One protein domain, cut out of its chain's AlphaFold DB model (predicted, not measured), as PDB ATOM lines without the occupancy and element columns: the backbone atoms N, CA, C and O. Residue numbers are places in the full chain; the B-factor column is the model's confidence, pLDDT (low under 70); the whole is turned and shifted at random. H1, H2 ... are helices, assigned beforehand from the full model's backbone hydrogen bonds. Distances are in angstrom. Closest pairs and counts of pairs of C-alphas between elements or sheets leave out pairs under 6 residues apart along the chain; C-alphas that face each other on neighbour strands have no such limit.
ATOM      1  N   ARG A  27      10.345 -50.870 -31.796       90.25
ATOM      2  CA  ARG A  27       9.721 -49.567 -32.062       90.25
ATOM      3  C   ARG A  27       9.729 -48.636 -30.846       90.25
ATOM      4  O   ARG A  27       9.946 -47.437 -31.002       90.25
ATOM      5  N   ARG A  28       9.461 -49.163 -29.646       89.69
ATOM      6  CA  ARG A  28       9.503 -48.381 -28.401       89.69
ATOM      7  C   ARG A  28      10.929 -47.936 -28.095       89.69
ATOM      8  O   ARG A  28      11.133 -46.765 -27.792       89.69
ATOM      9  N   THR A  29      11.892 -48.851 -28.189       89.56
ATOM     10  CA  THR A  29      13.301 -48.540 -27.946       89.56
ATOM     11  C   THR A  29      13.787 -47.453 -28.899       89.56
ATOM     12  O   THR A  29      14.371 -46.481 -28.441       89.56
ATOM     13  N   ASP A  30      13.463 -47.551 -30.188       91.12
ATOM     14  CA  ASP A  30      13.894 -46.572 -31.190       91.12
ATOM     15  C   ASP A  30      13.278 -45.182 -30.931       91.12
ATOM     16  O   ASP A  30      13.964 -44.161 -31.022       91.12
ATOM     17  N   ALA A  31      12.002 -45.129 -30.529       92.88
ATOM     18  CA  ALA A  31      11.346 -43.881 -30.140       92.88
ATOM     19  C   ALA A  31      12.005 -43.241 -28.904       92.88
ATOM     20  O   ALA A  31      12.233 -42.031 -28.877       92.88
ATOM     21  N   LEU A  32      12.349 -44.050 -27.898       93.25
ATOM     22  CA  LEU A  32      13.041 -43.581 -26.697       93.25
ATOM     23  C   LEU A  32      14.463 -43.105 -27.001       93.25
ATOM     24  O   LEU A  32      14.876 -42.082 -26.466       93.25
ATOM     25  N   THR A  33      15.190 -43.788 -27.887       94.38
ATOM     26  CA  THR A  33      16.511 -43.357 -28.364       94.38
ATOM     27  C   THR A  33      16.444 -41.967 -28.985       94.38
ATOM     28  O   THR A  33      17.234 -41.098 -28.616       94.38
ATOM     29  N   ALA A  34      15.484 -41.734 -29.886       95.69
ATOM     30  CA  ALA A  34      15.309 -40.437 -30.532       95.69
ATOM     31  C   ALA A  34      14.955 -39.332 -29.521       95.69
ATOM     32  O   ALA A  34      15.543 -38.250 -29.552       95.69
ATOM     33  N   ALA A  35      14.042 -39.618 -28.586       96.25
ATOM     34  CA  ALA A  35      13.662 -38.673 -27.540       96.25
ATOM     35  C   ALA A  35      14.837 -38.343 -26.604       96.25
ATOM     36  O   ALA A  35      15.082 -37.175 -26.309       96.25
ATOM     37  N   ALA A  36      15.596 -39.352 -26.169       95.94
ATOM     38  CA  ALA A  36      16.756 -39.165 -25.305       95.94
ATOM     39  C   ALA A  36      17.849 -38.341 -25.993       95.94
ATOM     40  O   ALA A  36      18.399 -37.431 -25.378       95.94
ATOM     41  N   ALA A  37      18.120 -38.612 -27.274       94.88
ATOM     42  CA  ALA A  37      19.068 -37.830 -28.060       94.88
ATOM     43  C   ALA A  37      18.646 -36.356 -28.156       94.88
ATOM     44  O   ALA A  37      19.465 -35.475 -27.913       94.88
ATOM     45  N   HIS A  38      17.366 -36.086 -28.431       96.81
ATOM     46  CA  HIS A  38      16.847 -34.719 -28.484       96.81
ATOM     47  C   HIS A  38      16.955 -33.998 -27.134       96.81
ATOM     48  O   HIS A  38      17.391 -32.853 -27.084       96.81
ATOM     49  N   LEU A  39      16.600 -34.665 -26.031       96.50
ATOM     50  CA  LEU A  39      16.688 -34.076 -24.692       96.50
ATOM     51  C   LEU A  39      18.131 -33.729 -24.313       96.50
ATOM     52  O   LEU A  39      18.374 -32.654 -23.773       96.50
ATOM     53  N   LEU A  40      19.083 -34.606 -24.636       94.81
ATOM     54  CA  LEU A  40      20.503 -34.343 -24.406       94.81
ATOM     55  C   LEU A  40      21.017 -33.168 -25.247       94.81
ATOM     56  O   LEU A  40      21.788 -32.363 -24.727       94.81
ATOM     57  N   ASP A  41      20.577 -33.058 -26.503       96.12
ATOM     58  CA  ASP A  41      20.931 -31.961 -27.414       96.12
ATOM     59  C   ASP A  41      20.486 -30.595 -26.866       96.12
ATOM     60  O   ASP A  41      21.259 -29.639 -26.863       96.12
ATOM     61  N   VAL A  42      19.293 -30.522 -26.267       97.38
ATOM     62  CA  VAL A  42      18.801 -29.303 -25.596       97.38
ATOM     63  C   VAL A  42      19.308 -29.142 -24.153       97.38
ATOM     64  O   VAL A  42      18.832 -28.282 -23.412       97.38
ATOM     65  N   GLY A  43      20.271 -29.964 -23.727       95.44
ATOM     66  CA  GLY A  43      20.921 -29.873 -22.419       95.44
ATOM     67  C   GLY A  43      20.151 -30.496 -21.251       95.44
ATOM     68  O   GLY A  43      20.651 -30.475 -20.127       95.44
ATOM     69  N   LEU A  44      18.990 -31.106 -21.488       95.25
ATOM     70  CA  LEU A  44      18.170 -31.754 -20.463       95.25
ATOM     71  C   LEU A  44      18.653 -33.181 -20.155       95.25
ATOM     72  O   LEU A  44      19.318 -33.836 -20.959       95.25
ATOM     73  N   THR A  45      18.315 -33.680 -18.966       94.75
ATOM     74  CA  THR A  45      18.581 -35.073 -18.577       94.75
ATOM     75  C   THR A  45      17.356 -35.933 -18.891       94.75
ATOM     76  O   THR A  45      16.316 -35.743 -18.260       94.75
ATOM     77  N   PRO A  46      17.436 -36.874 -19.849       94.94
ATOM     78  CA  PRO A  46      16.334 -37.786 -20.121       94.94
ATOM     79  C   PRO A  46      16.183 -38.823 -19.002       94.94
ATOM     80  O   PRO A  46      17.165 -39.391 -18.526       94.94
ATOM     81  N   ILE A  47      14.936 -39.122 -18.636       91.94
ATOM     82  CA  ILE A  47      14.593 -40.253 -17.770       91.94
ATOM     83  C   ILE A  47      14.114 -41.394 -18.665       91.94
ATOM     84  O   ILE A  47      13.171 -41.231 -19.438       91.94
ATOM     85  N   MET A  48      14.760 -42.553 -18.554       90.81
ATOM     86  CA  MET A  48      14.422 -43.745 -19.330       90.81
ATOM     87  C   MET A  48      14.170 -44.953 -18.423       90.81
ATOM     88  O   MET A  48      14.868 -45.115 -17.419       90.81
ATOM     89  N   PRO A  49      13.229 -45.846 -18.784       89.56
ATOM     90  CA  PRO A  49      13.068 -47.121 -18.096       89.56
ATOM     91  C   PRO A  49      14.349 -47.958 -18.169       89.56
ATOM     92  O   PRO A  49      14.993 -48.053 -19.216       89.56
ATOM     93  N   VAL A  50      14.702 -48.611 -17.060       89.56
ATOM     94  CA  VAL A  50      15.955 -49.379 -16.950       89.56
ATOM     95  C   VAL A  50      16.055 -50.509 -17.978       89.56
ATOM     96  O   VAL A  50      17.142 -50.795 -18.472       89.56
ATOM     97  N   ASP A  51      14.937 -51.132 -18.345       89.75
ATOM     98  CA  ASP A  51      14.938 -52.232 -19.311       89.75
ATOM     99  C   ASP A  51      15.199 -51.750 -20.742       89.75
ATOM    100  O   ASP A  51      15.900 -52.426 -21.494       89.75
ATOM    101  N   ASP A  52      14.735 -50.545 -21.085       91.12
ATOM    102  CA  ASP A  52      15.066 -49.887 -22.350       91.12
ATOM    103  C   ASP A  52      16.558 -49.489 -22.380       91.12
ATOM    104  O   ASP A  52      17.240 -49.722 -23.376       91.12
ATOM    105  N   LEU A  53      17.119 -48.992 -21.268       92.88
ATOM    106  CA  LEU A  53      18.564 -48.720 -21.157       92.88
ATOM    107  C   LEU A  53      19.414 -49.994 -21.291       92.88
ATOM    108  O   LEU A  53      20.445 -49.991 -21.966       92.88
ATOM    109  N   ARG A  54      18.980 -51.106 -20.685       93.44
ATOM    110  CA  ARG A  54      19.641 -52.417 -20.819       93.44
ATOM    111  C   ARG A  54      19.575 -52.950 -22.244       93.44
ATOM    112  O   ARG A  54      20.538 -53.558 -22.706       93.44
ATOM    113  N   GLU A  55      18.454 -52.752 -22.931       93.12
ATOM    114  CA  GLU A  55      18.310 -53.097 -24.346       93.12
ATOM    115  C   GLU A  55      19.304 -52.303 -25.204       93.12
ATOM    116  O   GLU A  55      20.070 -52.911 -25.951       93.12
ATOM    117  N   LEU A  56      19.394 -50.980 -25.025       94.00
ATOM    118  CA  LEU A  56      20.387 -50.149 -25.721       94.00
ATOM    119  C   LEU A  56      21.827 -50.587 -25.432       94.00
ATOM    120  O   LEU A  56      22.647 -50.678 -26.345       94.00
ATOM    121  N   TRP A  57      22.131 -50.923 -24.177       94.62
ATOM    122  CA  TRP A  57      23.443 -51.443 -23.802       94.62
ATOM    123  C   TRP A  57      23.789 -52.739 -24.547       94.62
ATOM    124  O   TRP A  57      24.909 -52.883 -25.046       94.62
ATOM    125  N   ARG A  58      22.825 -53.667 -24.657       94.44
ATOM    126  CA  ARG A  58      22.988 -54.941 -25.377       94.44
ATOM    127  C   ARG A  58      23.169 -54.755 -26.884       94.44
ATOM    128  O   ARG A  58      23.914 -55.531 -27.476       94.44
ATOM    129  N   ARG A  59      22.544 -53.740 -27.492       92.31
ATOM    130  CA  ARG A  59      22.708 -53.423 -28.927       92.31
ATOM    131  C   ARG A  59      24.126 -52.960 -29.284       92.31
ATOM    132  O   ARG A  59      24.576 -53.190 -30.402       92.31
ATOM    133  N   GLY A  60      24.867 -52.394 -28.330       92.75
ATOM    134  CA  GLY A  60      26.260 -51.990 -28.533       92.75
ATOM    135  C   GLY A  60      26.397 -50.644 -29.251       92.75
ATOM    136  O   GLY A  60      25.485 -49.830 -29.235       92.75
ATOM    137  N   GLY A  61      27.574 -50.368 -29.823       94.69
ATOM    138  CA  GLY A  61      27.754 -49.235 -30.738       94.69
ATOM    139  C   GLY A  61      27.381 -47.845 -30.174       94.69
ATOM    140  O   GLY A  61      27.710 -47.536 -29.020       94.69
ATOM    141  N   PRO A  62      26.774 -46.972 -31.004       93.81
ATOM    142  CA  PRO A  62      26.208 -45.688 -30.584       93.81
ATOM    143  C   PRO A  62      25.151 -45.797 -29.480       93.81
ATOM    144  O   PRO A  62      25.136 -44.969 -28.571       93.81
ATOM    145  N   GLU A  63      24.318 -46.832 -29.510       94.44
ATOM    146  CA  GLU A  63      23.225 -47.060 -28.565       94.44
ATOM    147  C   GLU A  63      23.762 -47.289 -27.151       94.44
ATOM    148  O   GLU A  63      23.258 -46.723 -26.181       94.44
ATOM    149  N   ARG A  64      24.860 -48.041 -27.032       95.62
ATOM    150  CA  ARG A  64      25.541 -48.248 -25.751       95.62
ATOM    151  C   ARG A  64      26.132 -46.956 -25.193       95.62
ATOM    152  O   ARG A  64      26.090 -46.752 -23.984       95.62
ATOM    153  N   ARG A  65      26.677 -46.085 -26.052       96.19
ATOM    154  CA  ARG A  65      27.182 -44.771 -25.615       96.19
ATOM    155  C   ARG A  65      26.045 -43.904 -25.093       96.19
ATOM    156  O   ARG A  65      26.185 -43.338 -24.017       96.19
ATOM    157  N   LEU A  66      24.916 -43.876 -25.803       94.69
ATOM    158  CA  LEU A  66      23.724 -43.168 -25.344       94.69
ATOM    159  C   LEU A  66      23.272 -43.687 -23.972       94.69
ATOM    160  O   LEU A  66      23.081 -42.890 -23.060       94.69
ATOM    161  N   ALA A  67      23.169 -45.008 -23.796       95.25
ATOM    162  CA  ALA A  67      22.777 -45.606 -22.521       95.25
ATOM    163  C   ALA A  67      23.720 -45.220 -21.365       95.25
ATOM    164  O   ALA A  67      23.247 -44.895 -20.277       95.25
ATOM    165  N   ALA A  68      25.036 -45.216 -21.607       95.25
ATOM    166  CA  ALA A  68      26.030 -44.795 -20.622       95.25
ATOM    167  C   ALA A  68      25.868 -43.315 -20.239       95.25
ATOM    168  O   ALA A  68      25.752 -42.999 -19.059       95.25
ATOM    169  N   THR A  69      25.759 -42.421 -21.228       95.00
ATOM    170  CA  THR A  69      25.574 -40.982 -20.990       95.00
ATOM    171  C   THR A  69      24.303 -40.685 -20.196       95.00
ATOM    172  O   THR A  69      24.317 -39.850 -19.292       95.00
ATOM    173  N   VAL A  70      23.197 -41.368 -20.508       93.88
ATOM    174  CA  VAL A  70      21.944 -41.215 -19.756       93.88
ATOM    175  C   VAL A  70      22.122 -41.679 -18.306       93.88
ATOM    176  O   VAL A  70      21.734 -40.954 -17.392       93.88
ATOM    177  N   ALA A  71      22.747 -42.839 -18.081       91.88
ATOM    178  CA  ALA A  71      22.988 -43.358 -16.734       91.88
ATOM    179  C   ALA A  71      23.881 -42.426 -15.895       91.88
ATOM    180  O   ALA A  71      23.567 -42.147 -14.740       91.88
ATOM    181  N   GLU A  72      24.950 -41.892 -16.487       91.94
ATOM    182  CA  GLU A  72      25.871 -40.962 -15.827       91.94
ATOM    183  C   GLU A  72      25.176 -39.671 -15.383       91.94
ATOM    184  O   GLU A  72      25.399 -39.211 -14.265       91.94
ATOM    185  N   ARG A  73      24.307 -39.095 -16.225       90.25
ATOM    186  CA  ARG A  73      23.578 -37.867 -15.875       90.25
ATOM    187  C   ARG A  73      22.564 -38.068 -14.756       90.25
ATOM    188  O   ARG A  73      22.388 -37.166 -13.945       90.25
ATOM    189  N   VAL A  74      21.906 -39.226 -14.707       84.75
ATOM    190  CA  VAL A  74      20.958 -39.549 -13.628       84.75
ATOM    191  C   VAL A  74      21.675 -39.670 -12.281       84.75
ATOM    192  O   VAL A  74      21.113 -39.289 -11.266       84.75
ATOM    193  N   MET A  75      22.925 -40.144 -12.255       79.62
ATOM    194  CA  MET A  75      23.709 -40.276 -11.017       79.62
ATOM    195  C   MET A  75      24.234 -38.945 -10.451       79.62
ATOM    196  O   MET A  75      24.753 -38.928  -9.338       79.62
ATOM    197  N   GLN A  76      24.156 -37.852 -11.213       76.56
ATOM    198  CA  GLN A  76      24.670 -36.531 -10.827       76.56
ATOM    199  C   GLN A  76      23.587 -35.593 -10.264       76.56
ATOM    200  O   GLN A  76      23.899 -34.444  -9.948       76.56
TER     201      GLN A  76
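Overview. This is residues 27 to 76 of the 77 residues of an uncharacterized protein of Rhodococcus sp. BUPNP1 (UniProt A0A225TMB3). A short helical hairpin, H2 and H3, has the longest helix, H1, packed across one face of it, and the link of residues 42 to 49 folds back from H1 to H2. The 50 printed residues hold three named helices, H1, H2, H3 in chain order, and no named strand: all helix. The whole is compact and rounded, radius of gyration of the C-alphas 9.7 A, spans 24 by 20 by 19 A.

Along the chain. H1, residues 27 to 41, begins at C-alpha 27 (9.721, -49.567, -32.062) and measures 21.4 A. H2, residues 50 to 59, measures 14.3 A. H3, residues 61 to 74, measures 20.8 A and ends at C-alpha 74 (20.958, -39.549, -13.628).

Arrangement. H1, with residues 29 to 32 alone, touches H2, about perpendicular at 85 degrees; the closest C-alphas, of Thr 29 and Asp 52, are 6.0 A apart. With residues 33 to 37 alone it touches H3 at a steep tilt of 60 degrees, the same way, closest at the C-alphas of Ala 37 and Leu 66, 7.6 A. H2 and H3 form a hairpin and touch at a shallow tilt of 30 degrees, opposite ways, H3 with residues 63 to 68 alone; the C-alphas of Trp 57 and Arg 64 are closest, 4.3 A. The helix packing is only just mostly crossed, with 1 of 3 pairs at a shallow tilt. In H1, H2 and H3 every O i to N i+4 pair is within hydrogen-bond range.

Size, cuts and confidence. The C-alphas farthest apart, of Arg 27 and Gln 76, are 29.1 A apart. The printed part has no cut. The link H1 to H2 is short, H2 to H3 tight. No printed residue is under pLDDT 70.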